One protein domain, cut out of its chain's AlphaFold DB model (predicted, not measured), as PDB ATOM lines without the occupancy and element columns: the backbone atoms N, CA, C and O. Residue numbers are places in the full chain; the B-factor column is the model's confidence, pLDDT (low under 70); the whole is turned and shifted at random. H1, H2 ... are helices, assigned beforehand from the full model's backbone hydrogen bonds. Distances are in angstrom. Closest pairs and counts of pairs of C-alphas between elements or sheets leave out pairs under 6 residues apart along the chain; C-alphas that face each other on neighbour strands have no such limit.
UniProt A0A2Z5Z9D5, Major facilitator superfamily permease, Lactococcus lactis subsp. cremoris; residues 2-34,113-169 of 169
ATOM      1  N   GLY A   2     368.295 293.403 215.704       54.50
ATOM      2  CA  GLY A   2     366.926 293.676 215.248       54.50
ATOM      3  C   GLY A   2     365.877 292.604 215.596       54.50
ATOM      4  O   GLY A   2     364.736 292.953 215.888       54.50
ATOM      5  N   SER A   3     366.259 291.324 215.706       57.97
ATOM      6  CA  SER A   3     365.326 290.242 216.068       57.97
ATOM      7  C   SER A   3     364.667 290.442 217.439       57.97
ATOM      8  O   SER A   3     363.467 290.225 217.580       57.97
ATOM      9  N   ALA A   4     365.406 290.934 218.436       67.56
ATOM     10  CA  ALA A   4     364.854 291.225 219.761       67.56
ATOM     11  C   ALA A   4     363.832 292.379 219.731       67.56
ATOM     12  O   ALA A   4     362.820 292.325 220.432       67.56
ATOM     13  N   LEU A   5     364.067 293.397 218.893       63.81
ATOM     14  CA  LEU A   5     363.181 294.558 218.744       63.81
ATOM     15  C   LEU A   5     361.878 294.216 218.008       63.81
ATOM     16  O   LEU A   5     360.851 294.808 218.317       63.81
ATOM     17  N   ALA A   6     361.899 293.257 217.078       68.06
ATOM     18  CA  ALA A   6     360.696 292.788 216.384       68.06
ATOM     19  C   ALA A   6     359.819 291.901 217.279       68.06
ATOM     20  O   ALA A   6     358.595 292.005 217.273       68.06
ATOM     21  N   VAL A   7     360.453 291.029 218.064       76.69
ATOM     22  CA  VAL A   7     359.761 290.031 218.887       76.69
ATOM     23  C   VAL A   7     359.022 290.681 220.063       76.69
ATOM     24  O   VAL A   7     357.915 290.260 220.393       76.69
ATOM     25  N   GLY A   8     359.589 291.734 220.659       79.88
ATOM     26  CA  GLY A   8     359.009 292.432 221.811       79.88
ATOM     27  C   GLY A   8     357.566 292.919 221.593       79.88
ATOM     28  O   GLY A   8     356.690 292.476 222.334       79.88
ATOM     29  N   PRO A   9     357.289 293.780 220.592       79.06
ATOM     30  CA  PRO A   9     355.946 294.288 220.288       79.06
ATOM     31  C   PRO A   9     354.931 293.210 219.896       79.06
ATOM     32  O   PRO A   9     353.750 293.343 220.207       79.06
ATOM     33  N   ILE A  10     355.369 292.139 219.226       81.88
ATOM     34  CA  ILE A  10     354.487 291.027 218.838       81.88
ATOM     35  C   ILE A  10     354.049 290.260 220.085       81.88
ATOM     36  O   ILE A  10     352.854 290.097 220.328       81.88
ATOM     37  N   ILE A  11     355.015 289.816 220.896       86.75
ATOM     38  CA  ILE A  11     354.744 289.071 222.127       86.75
ATOM     39  C   ILE A  11     353.909 289.924 223.081       86.75
ATOM     40  O   ILE A  11     352.926 289.436 223.641       86.75
ATOM     41  N   SER A  12     354.262 291.204 223.239       84.69
ATOM     42  CA  SER A  12     353.526 292.094 224.131       84.69
ATOM     43  C   SER A  12     352.118 292.398 223.629       84.69
ATOM     44  O   SER A  12     351.183 292.349 224.424       84.69
ATOM     45  N   GLY A  13     351.934 292.617 222.325       84.75
ATOM     46  CA  GLY A  13     350.623 292.824 221.715       84.75
ATOM     47  C   GLY A  13     349.696 291.619 221.886       84.75
ATOM     48  O   GLY A  13     348.539 291.790 222.267       84.75
ATOM     49  N   VAL A  14     350.199 290.399 221.673       88.75
ATOM     50  CA  VAL A  14     349.419 289.163 221.870       88.75
ATOM     51  C   VAL A  14     349.043 288.977 223.338       88.75
ATOM     52  O   VAL A  14     347.866 288.785 223.641       88.75
ATOM     53  N   LEU A  15     350.011 289.067 224.257       91.31
ATOM     54  CA  LEU A  15     349.763 288.880 225.689       91.31
ATOM     55  C   LEU A  15     348.775 289.915 226.226       91.31
ATOM     56  O   LEU A  15     347.801 289.534 226.861       91.31
ATOM     57  N   LEU A  16     348.967 291.199 225.919       89.50
ATOM     58  CA  LEU A  16     348.102 292.274 226.416       89.50
ATOM     59  C   LEU A  16     346.695 292.279 225.807       89.50
ATOM     60  O   LEU A  16     345.818 292.968 226.320       89.50
ATOM     61  N   THR A  17     346.464 291.535 224.722       87.94
ATOM     62  CA  THR A  17     345.119 291.387 224.148       87.94
ATOM     63  C   THR A  17     344.245 290.451 224.984       87.94
ATOM     64  O   THR A  17     343.042 290.672 225.085       87.94
ATOM     65  N   TRP A  18     344.837 289.422 225.598       90.62
ATOM     66  CA  TRP A  18     344.093 288.345 226.273       90.62
ATOM     67  C   TRP A  18     344.379 288.232 227.771       90.62
ATOM     68  O   TRP A  18     343.601 287.631 228.508       90.62
ATOM     69  N   PHE A  19     345.491 288.797 228.227       92.75
ATOM     70  CA  PHE A  19     345.985 288.693 229.589       92.75
ATOM     71  C   PHE A  19     346.284 290.079 230.159       92.75
ATOM     72  O   PHE A  19     346.570 291.024 229.418       92.75
ATOM     73  N   PRO A  20     346.260 290.223 231.491       92.31
ATOM     74  CA  PRO A  20     346.654 291.468 232.116       92.31
ATOM     75  C   PRO A  20     348.177 291.655 231.999       92.31
ATOM     76  O   PRO A  20     348.937 290.709 231.778       92.31
ATOM     77  N   TRP A  21     348.646 292.890 232.160       90.44
ATOM     78  CA  TRP A  21     350.039 293.274 231.898       90.44
ATOM     79  C   TRP A  21     351.086 292.499 232.713       90.44
ATOM     80  O   TRP A  21     352.225 292.347 232.273       90.44
ATOM     81  N   GLN A  22     350.706 291.951 233.869       94.81
ATOM     82  CA  GLN A  22     351.550 291.106 234.716       94.81
ATOM     83  C   GLN A  22     351.998 289.825 233.994       94.81
ATOM     84  O   GLN A  22     353.071 289.299 234.290       94.81
ATOM     85  N   ALA A  23     351.224 289.344 233.015       93.06
ATOM     86  CA  ALA A  23     351.572 288.167 232.228       93.06
ATOM     87  C   ALA A  23     352.863 288.362 231.415       93.06
ATOM     88  O   ALA A  23     353.590 287.395 231.204       93.06
ATOM     89  N   LEU A  24     353.206 289.603 231.037       91.75
ATOM     90  CA  LEU A  24     354.490 289.914 230.396       91.75
ATOM     91  C   LEU A  24     355.662 289.559 231.310       91.75
ATOM     92  O   LEU A  24     356.618 288.923 230.876       91.75
ATOM     93  N   PHE A  25     355.570 289.937 232.586       93.19
ATOM     94  CA  PHE A  25     356.616 289.672 233.567       93.19
ATOM     95  C   PHE A  25     356.776 288.176 233.812       93.19
ATOM     96  O   PHE A  25     357.899 287.682 233.803       93.19
ATOM     97  N   LEU A  26     355.666 287.449 233.968       95.12
ATOM     98  CA  LEU A  26     355.709 286.001 234.170       95.12
ATOM     99  C   LEU A  26     356.284 285.280 232.942       95.12
ATOM    100  O   LEU A  26     357.139 284.410 233.086       95.12
ATOM    101  N   PHE A  27     355.869 285.676 231.737       93.25
ATOM    102  CA  PHE A  27     356.383 285.117 230.490       93.25
ATOM    103  C   PHE A  27     357.897 285.330 230.353       93.25
ATOM    104  O   PHE A  27     358.642 284.365 230.180       93.25
ATOM    105  N   PHE A  28     358.378 286.572 230.493       91.81
ATOM    106  CA  PHE A  28     359.809 286.865 230.391       91.81
ATOM    107  C   PHE A  28     360.624 286.243 231.529       91.81
ATOM    108  O   PHE A  28     361.764 285.844 231.291       91.81
ATOM    109  N   LEU A  29     360.058 286.100 232.732       95.38
ATOM    110  CA  LEU A  29     360.686 285.372 233.836       95.38
ATOM    111  C   LEU A  29     360.916 283.904 233.457       95.38
ATOM    112  O   LEU A  29     362.040 283.419 233.565       95.38
ATOM    113  N   VAL A  30     359.878 283.212 232.975       96.12
ATOM    114  CA  VAL A  30     359.968 281.801 232.571       96.12
ATOM    115  C   VAL A  30     360.983 281.625 231.445       96.12
ATOM    116  O   VAL A  30     361.869 280.780 231.550       96.12
ATOM    117  N   VAL A  31     360.916 282.460 230.404       94.19
ATOM    118  CA  VAL A  31     361.882 282.426 229.296       94.19
ATOM    119  C   VAL A  31     363.309 282.659 229.801       94.19
ATOM    120  O   VAL A  31     364.214 281.919 229.424       94.19
ATOM    121  N   SER A  32     363.520 283.631 230.693       93.69
ATOM    122  CA  SER A  32     364.849 283.923 231.253       93.69
ATOM    123  C   SER A  32     365.399 282.762 232.083       93.69
ATOM    124  O   SER A  32     366.577 282.438 231.962       93.69
ATOM    125  N   LEU A  33     364.557 282.104 232.888       96.94
ATOM    126  CA  LEU A  33     364.948 280.928 233.670       96.94
ATOM    127  C   LEU A  33     365.302 279.737 232.775       96.94
ATOM    128  O   LEU A  33     366.298 279.065 233.030       96.94
ATOM    129  N   LEU A  34     364.532 279.499 231.709       96.31
ATOM    130  CA  LEU A  34     364.830 278.450 230.731       96.31
ATOM    131  C   LEU A  34     366.154 278.717 230.012       96.31
ATOM    132  O   LEU A  34     366.990 277.820 229.917       96.31
ATOM    133  N   ARG A 113     390.713 306.750 223.729       91.81
ATOM    134  CA  ARG A 113     391.617 307.301 222.702       91.81
ATOM    135  C   ARG A 113     391.021 307.278 221.291       91.81
ATOM    136  O   ARG A 113     391.391 308.110 220.471       91.81
ATOM    137  N   VAL A 114     390.070 306.384 221.012       93.25
ATOM    138  CA  VAL A 114     389.409 306.291 219.696       93.25
ATOM    139  C   VAL A 114     388.621 307.555 219.339       93.25
ATOM    140  O   VAL A 114     388.538 307.904 218.164       93.25
ATOM    141  N   PHE A 115     388.132 308.305 220.335       91.94
ATOM    142  CA  PHE A 115     387.440 309.582 220.128       91.94
ATOM    143  C   PHE A 115     388.358 310.699 219.603       91.94
ATOM    144  O   PHE A 115     387.868 311.703 219.089       91.94
ATOM    145  N   ALA A 116     389.685 310.528 219.664       92.06
ATOM    146  CA  ALA A 116     390.614 311.433 218.988       92.06
ATOM    147  C   ALA A 116     390.500 311.337 217.455       92.06
ATOM    148  O   ALA A 116     390.868 312.268 216.741       92.06
ATOM    149  N   THR A 117     389.962 310.231 216.928       96.00
ATOM    150  CA  THR A 117     389.714 310.085 215.494       96.00
ATOM    151  C   THR A 117     388.384 310.750 215.129       96.00
ATOM    152  O   THR A 117     387.304 310.333 215.549       96.00
ATOM    153  N   GLY A 118     388.444 311.815 214.320       93.62
ATOM    154  CA  GLY A 118     387.254 312.596 213.963       93.62
ATOM    155  C   GLY A 118     386.159 311.773 213.272       93.62
ATOM    156  O   GLY A 118     384.976 312.052 213.453       93.62
ATOM    157  N   MET A 119     386.538 310.733 212.520       95.81
ATOM    158  CA  MET A 119     385.593 309.807 211.892       95.81
ATOM    159  C   MET A 119     384.825 308.978 212.928       95.81
ATOM    160  O   MET A 119     383.604 308.890 212.829       95.81
ATOM    161  N   PHE A 120     385.505 308.439 213.946       95.69
ATOM    162  CA  PHE A 120     384.851 307.689 215.020       95.69
ATOM    163  C   PHE A 120     383.886 308.576 215.801       95.69
ATOM    164  O   PHE A 120     382.739 308.200 216.011       95.69
ATOM    165  N   THR A 121     384.307 309.791 216.162       95.12
ATOM    166  CA  THR A 121     383.450 310.730 216.896       95.12
ATOM    167  C   THR A 121     382.187 311.068 216.106       95.12
ATOM    168  O   THR A 121     381.087 310.966 216.643       95.12
ATOM    169  N   LYS A 122     382.308 311.377 214.808       96.50
ATOM    170  CA  LYS A 122     381.144 311.602 213.934       96.50
ATOM    171  C   LYS A 122     380.246 310.369 213.841       96.50
ATOM    172  O   LYS A 122     379.031 310.507 213.949       96.50
ATOM    173  N   ALA A 123     380.827 309.181 213.675       96.38
ATOM    174  CA  ALA A 123     380.078 307.930 213.607       96.38
ATOM    175  C   ALA A 123     379.290 307.665 214.899       96.38
ATOM    176  O   ALA A 123     378.108 307.333 214.835       96.38
ATOM    177  N   VAL A 124     379.902 307.879 216.068       95.75
ATOM    178  CA  VAL A 124     379.237 307.734 217.370       95.75
ATOM    179  C   VAL A 124     378.106 308.748 217.534       95.75
ATOM    180  O   VAL A 124     377.021 308.365 217.961       95.75
ATOM    181  N   PHE A 125     378.312 310.014 217.158       96.00
ATOM    182  CA  PHE A 125     377.255 311.029 217.220       96.00
ATOM    183  C   PHE A 125     376.077 310.704 216.298       96.00
ATOM    184  O   PHE A 125     374.931 310.757 216.740       96.00
ATOM    185  N   LEU A 126     376.348 310.330 215.044       96.69
ATOM    186  CA  LEU A 126     375.315 309.920 214.091       96.69
ATOM    187  C   LEU A 126     374.538 308.713 214.615       96.69
ATOM    188  O   LEU A 126     373.313 308.746 214.653       96.69
ATOM    189  N   THR A 127     375.251 307.699 215.110       95.06
ATOM    190  CA  THR A 127     374.640 306.515 215.725       95.06
ATOM    191  C   THR A 127     373.771 306.913 216.917       95.06
ATOM    192  O   THR A 127     372.632 306.472 217.019       95.06
ATOM    193  N   GLY A 128     374.257 307.799 217.788       94.88
ATOM    194  CA  GLY A 128     373.501 308.308 218.930       94.88
ATOM    195  C   GLY A 128     372.192 308.984 218.517       94.88
ATOM    196  O   GLY A 128     371.142 308.661 219.065       94.88
ATOM    197  N   ILE A 129     372.228 309.861 217.510       96.06
ATOM    198  CA  ILE A 129     371.030 310.521 216.969       96.06
ATOM    199  C   ILE A 129     370.060 309.489 216.376       96.06
ATOM    200  O   ILE A 129     368.861 309.550 216.649       96.06
ATOM    201  N   SER A 130     370.564 308.508 215.623       92.56
ATOM    202  CA  SER A 130     369.745 307.414 215.091       92.56
ATOM    203  C   SER A 130     369.061 306.613 216.205       92.56
ATOM    204  O   SER A 130     367.874 306.313 216.094       92.56
ATOM    205  N   TYR A 131     369.763 306.321 217.305       91.19
ATOM    206  CA  TYR A 131     369.185 305.638 218.466       91.19
ATOM    207  C   TYR A 131     368.147 306.491 219.201       91.19
ATOM    208  O   TYR A 131     367.133 305.953 219.639       91.19
ATOM    209  N   VAL A 132     368.349 307.810 219.311       92.62
ATOM    210  CA  VAL A 132     367.330 308.718 219.864       92.62
ATOM    211  C   VAL A 132     366.054 308.643 219.026       92.62
ATOM    212  O   VAL A 132     364.982 308.425 219.587       92.62
ATOM    213  N   GLY A 133     366.169 308.745 217.698       91.62
ATOM    214  CA  GLY A 133     365.032 308.585 216.789       91.62
ATOM    215  C   GLY A 133     364.338 307.233 216.969       91.62
ATOM    216  O   GLY A 133     363.127 307.187 217.166       91.62
ATOM    217  N   LEU A 134     365.113 306.145 217.010       87.62
ATOM    218  CA  LEU A 134     364.603 304.789 217.224       87.62
ATOM    219  C   LEU A 134     363.792 304.682 218.522       87.62
ATOM    220  O   LEU A 134     362.661 304.196 218.493       87.62
ATOM    221  N   ILE A 135     364.331 305.142 219.655       87.44
ATOM    222  CA  ILE A 135     363.653 305.049 220.956       87.44
ATOM    223  C   ILE A 135     362.388 305.912 220.983       87.44
ATOM    224  O   ILE A 135     361.342 305.445 221.435       87.44
ATOM    225  N   VAL A 136     362.455 307.141 220.462       91.00
ATOM    226  CA  VAL A 136     361.299 308.044 220.389       91.00
ATOM    227  C   VAL A 136     360.178 307.421 219.561       91.00
ATOM    228  O   VAL A 136     359.048 307.335 220.039       91.00
ATOM    229  N   THR A 137     360.475 306.919 218.361       88.25
ATOM    230  CA  THR A 137     359.486 306.273 217.487       88.25
ATOM    231  C   THR A 137     358.904 305.013 218.126       88.25
ATOM    232  O   THR A 137     357.693 304.812 218.080       88.25
ATOM    233  N   THR A 138     359.733 304.193 218.778       83.88
ATOM    234  CA  THR A 138     359.291 302.937 219.414       83.88
ATOM    235  C   THR A 138     358.322 303.173 220.578       83.88
ATOM    236  O   THR A 138     357.502 302.310 220.871       83.88
ATOM    237  N   ILE A 139     358.376 304.341 221.227       87.06
ATOM    238  CA  ILE A 139     357.457 304.712 222.315       87.06
ATOM    239  C   ILE A 139     356.252 305.494 221.785       87.06
ATOM    240  O   ILE A 139     355.109 305.173 222.112       87.06
ATOM    241  N   LEU A 140     356.490 306.529 220.975       91.62
ATOM    242  CA  LEU A 140     355.435 307.439 220.533       91.62
ATOM    243  C   LEU A 140     354.490 306.800 219.518       91.62
ATOM    244  O   LEU A 140     353.299 307.086 219.578       91.62
ATOM    245  N   MET A 141     354.969 305.935 218.616       90.81
ATOM    246  CA  MET A 141     354.098 305.323 217.604       90.81
ATOM    247  C   MET A 141     353.048 304.392 218.222       90.81
ATOM    248  O   MET A 141     351.869 304.574 217.917       90.81
ATOM    249  N   PRO A 142     353.392 303.455 219.133       88.81
ATOM    250  CA  PRO A 142     352.373 302.650 219.798       88.81
ATOM    251  C   PRO A 142     351.394 303.489 220.602       88.81
ATOM    252  O   PRO A 142     350.195 303.219 220.571       88.81
ATOM    253  N   LEU A 143     351.898 304.524 221.280       91.62
ATOM    254  CA  LEU A 143     351.071 305.427 222.063       91.62
ATOM    255  C   LEU A 143     350.086 306.171 221.155       91.62
ATOM    256  O   LEU A 143     348.900 306.148 221.436       91.62
ATOM    257  N   TYR A 144     350.539 306.720 220.028       93.12
ATOM    258  CA  TYR A 144     349.692 307.343 219.007       93.12
ATOM    259  C   TYR A 144     348.622 306.376 218.468       93.12
ATOM    260  O   TYR A 144     347.435 306.706 218.443       93.12
ATOM    261  N   PHE A 145     349.017 305.156 218.091       92.88
ATOM    262  CA  PHE A 145     348.101 304.132 217.580       92.88
ATOM    263  C   PHE A 145     347.032 303.724 218.598       92.88
ATOM    264  O   PHE A 145     345.875 303.551 218.230       92.88
ATOM    265  N   GLN A 146     347.399 303.580 219.869       92.00
ATOM    266  CA  GLN A 146     346.476 303.107 220.899       92.00
ATOM    267  C   GLN A 146     345.609 304.235 221.468       92.00
ATOM    268  O   GLN A 146     344.417 304.033 221.671       92.00
ATOM    269  N   THR A 147     346.169 305.425 221.715       94.19
ATOM    270  CA  THR A 147     345.443 306.514 222.392       94.19
ATOM    271  C   THR A 147     344.672 307.414 221.436       94.19
ATOM    272  O   THR A 147     343.583 307.853 221.790       94.19
ATOM    273  N   LEU A 148     345.205 307.688 220.239       95.06
ATOM    274  CA  LEU A 148     344.567 308.591 219.275       95.06
ATOM    275  C   LEU A 148     343.799 307.845 218.185       95.06
ATOM    276  O   LEU A 148     342.706 308.271 217.829       95.06
ATOM    277  N   LEU A 149     344.338 306.735 217.668       94.56
ATOM    278  CA  LEU A 149     343.643 305.928 216.653       94.56
ATOM    279  C   LEU A 149     342.752 304.824 217.248       94.56
ATOM    280  O   LEU A 149     342.026 304.172 216.501       94.56
ATOM    281  N   GLY A 150     342.808 304.594 218.564       93.12
ATOM    282  CA  GLY A 150     342.000 303.572 219.241       93.12
ATOM    283  C   GLY A 150     342.295 302.136 218.789       93.12
ATOM    284  O   GLY A 150     341.451 301.256 218.953       93.12
ATOM    285  N   LEU A 151     343.461 301.886 218.185       92.94
ATOM    286  CA  LEU A 151     343.845 300.558 217.713       92.94
ATOM    287  C   LEU A 151     344.150 299.637 218.894       92.94
ATOM    288  O   LEU A 151     344.696 300.060 219.914       92.94
ATOM    289  N   SER A 152     343.851 298.346 218.734       90.25
ATOM    290  CA  SER A 152     344.184 297.354 219.756       90.25
ATOM    291  C   SER A 152     345.707 297.237 219.950       90.25
ATOM    292  O   SER A 152     346.475 297.481 219.007       90.25
ATOM    293  N   PRO A 153     346.175 296.806 221.140       86.31
ATOM    294  CA  PRO A 153     347.599 296.581 221.398       86.31
ATOM    295  C   PRO A 153     348.262 295.655 220.371       86.31
ATOM    296  O   PRO A 153     349.399 295.896 219.970       86.31
ATOM    297  N   LEU A 154     347.538 294.636 219.888       88.25
ATOM    298  CA  LEU A 154     348.025 293.722 218.856       88.25
ATOM    299  C   LEU A 154     348.296 294.430 217.523       88.25
ATOM    300  O   LEU A 154     349.385 294.292 216.976       88.25
ATOM    301  N   ILE A 155     347.338 295.206 217.005       89.31
ATOM    302  CA  ILE A 155     347.500 295.919 215.725       89.31
ATOM    303  C   ILE A 155     348.593 296.985 215.845       89.31
ATOM    304  O   ILE A 155     349.413 297.147 214.939       89.31
ATOM    305  N   SER A 156     348.647 297.668 216.989       88.75
ATOM    306  CA  SER A 156     349.695 298.634 217.318       88.75
ATOM    307  C   SER A 156     351.088 297.987 217.298       88.75
ATOM    308  O   SER A 156     351.992 298.496 216.637       88.75
ATOM    309  N   GLY A 157     351.251 296.828 217.946       84.56
ATOM    310  CA  GLY A 157     352.509 296.078 217.967       84.56
ATOM    311  C   GLY A 157     352.902 295.517 216.599       84.56
ATOM    312  O   GLY A 157     354.057 295.640 216.194       84.56
ATOM    313  N   LEU A 158     351.943 294.968 215.844       87.50
ATOM    314  CA  LEU A 158     352.175 294.449 214.490       87.50
ATOM    315  C   LEU A 158     352.600 295.548 213.509       87.50
ATOM    316  O   LEU A 158     353.441 295.309 212.647       87.50
ATOM    317  N   SER A 159     352.090 296.768 213.681       88.12
ATOM    318  CA  SER A 159     352.483 297.925 212.865       88.12
ATOM    319  C   SER A 159     353.964 298.301 213.019       88.12
ATOM    320  O   SER A 159     354.524 298.938 212.129       88.12
ATOM    321  N   LEU A 160     354.625 297.894 214.110       85.88
ATOM    322  CA  LEU A 160     356.062 298.117 214.311       85.88
ATOM    323  C   LEU A 160     356.949 297.050 213.651       85.88
ATOM    324  O   LEU A 160     358.153 297.262 213.494       85.88
ATOM    325  N   VAL A 161     356.380 295.912 213.247       84.69
ATOM    326  CA  VAL A 161     357.137 294.770 212.710       84.69
ATOM    327  C   VAL A 161     357.890 295.108 211.421       84.69
ATOM    328  O   VAL A 161     359.074 294.778 211.361       84.69
ATOM    329  N   PRO A 162     357.308 295.799 210.417       85.62
ATOM    330  CA  PRO A 162     358.039 296.134 209.194       85.62
ATOM    331  C   PRO A 162     359.316 296.940 209.465       85.62
ATOM    332  O   PRO A 162     360.369 296.640 208.908       85.62
ATOM    333  N   ALA A 163     359.249 297.913 210.378       82.75
ATOM    334  CA  ALA A 163     360.410 298.705 210.775       82.75
ATOM    335  C   ALA A 163     361.478 297.842 211.470       82.75
ATOM    336  O   ALA A 163     362.666 297.973 211.185       82.75
ATOM    337  N   ALA A 164     361.066 296.921 212.345       79.69
ATOM    338  CA  ALA A 164     361.992 296.032 213.039       79.69
ATOM    339  C   ALA A 164     362.650 294.993 212.109       79.69
ATOM    340  O   ALA A 164     363.818 294.647 212.301       79.69
ATOM    341  N   VAL A 165     361.938 294.525 211.077       80.44
ATOM    342  CA  VAL A 165     362.490 293.649 210.030       80.44
ATOM    343  C   VAL A 165     363.539 294.392 209.209       80.44
ATOM    344  O   VAL A 165     364.637 293.872 209.042       80.44
ATOM    345  N   LEU A 166     363.251 295.622 208.773       83.12
ATOM    346  CA  LEU A 166     364.214 296.446 208.031       83.12
ATOM    347  C   LEU A 166     365.485 296.744 208.838       83.12
ATOM    348  O   LEU A 166     366.558 296.818 208.260       83.12
ATOM    349  N   LEU A 167     365.384 296.875 210.163       79.56
ATOM    350  CA  LEU A 167     366.544 297.023 211.054       79.56
ATOM    351  C   LEU A 167     367.323 295.718 211.295       79.56
ATOM    352  O   LEU A 167     368.401 295.745 211.891       79.56
ATOM    353  N   SER A 168     366.746 294.567 210.948       72.00
ATOM    354  CA  SER A 168     367.353 293.246 211.162       72.00
ATOM    355  C   SER A 168     368.160 292.746 209.965       72.00
ATOM    356  O   SER A 168     368.900 291.775 210.131       72.00
ATOM    357  N   ILE A 169     367.980 293.371 208.801       72.38
ATOM    358  CA  ILE A 169     368.660 293.085 207.531       72.38
ATOM    359  C   ILE A 169     369.819 294.071 207.378       72.38
ATOM    360  O   ILE A 169     370.907 293.617 206.966       72.38
TER     361      ILE A 169
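AT A GLANCE: This is residues 2 to 34 and 113 to 169 of the 169 residues of the protein "Major facilitator superfamily permease" of Lactococcus lactis subsp. cremoris (UniProt A0A2Z5Z9D5). One long helix, H4, makes the longest axis; past its last residue the chain folds back through two short helices, H5 and H6, and H1 packs on both of them, with H5 between H1 and H4. H2 slants away from H1 and sticks out with residues 29 to 34, while the far part of H4 also stands free, with tiny H3 at its tip. The 90 printed residues have six named helices, H1 to H6 in that order, and no named strand: the class is all helix. The whole is loose, with a radius of gyration of the C-alphas of 16.8 A and spans of 52 by 37 by 22 A.

HOW THE PARTS SIT: Start with H1, residues 2 to 18, the hub, which touches three other helices. Its residues 12 to 16 alone touch H2, residues 22 to 34, at a steep tilt of 47 degrees, opposite ways; the closest C-alphas, of Ser 12 and Leu 24, are 6.7 A apart. Look next at Gly 13 and Leu 154, the closest C-alphas of H1 and H5, residues 153 to 159, at 4.0 A; these helices touch at a shallow tilt of 30 degrees, opposite ways. H1 also touches H6, residues 161 to 166, at a shallow tilt of 4 degrees, opposite ways, with the C-alphas of Ala 6 and Ala 164 closest at 4.8 A. H5 and H6 meet only through their link. With its residues 142 to 146 alone, H4, residues 118 to 147, touches H5 at a steep tilt of 44 degrees, opposite ways, a helical hairpin; the C-alphas of Pro 142 and Ser 156 are closest, at 5.4 A. H3, residues 113 to 116, and H4 only just touch, only at the corner, with 3 pairs of C-alphas within 8 A; those of Phe 115 and Thr 121 are closest, at 5.3 A. H1 and H4 are apart, as are H4 and H6. Every O i to N i+4 pair is within hydrogen-bond range in H2, H5 and H6; H1 has 10 of 13 and H4 25 of 26, and H3 is too short for such a pair.

IN THESE COORDINATES: Find C-alpha 2 at (366.926, 293.676, 215.248); from there H1 runs 25.9 A to Trp 18. H2 covers 18.8 A and H3 5.6 A. Find C-alpha 118 at (387.254, 312.596, 213.963); H4 runs 43.1 A to C-alpha 147 at (345.443, 306.514, 222.392). H5 covers 9.9 A, and H6 8.6 A to C-alpha 166 at (364.214, 296.446, 208.031).

THE WHOLE: The C-alphas farthest apart, of Trp 18 and Ala 116, are 52.4 A apart. Residues 35 to 112 are not printed, and C-alphas 34 and 113 stand 40.2 A apart across this cut. The links printed whole are tight. The mean pLDDT of the printed part is 88.5; look for values under 70 at residues 2 to 6.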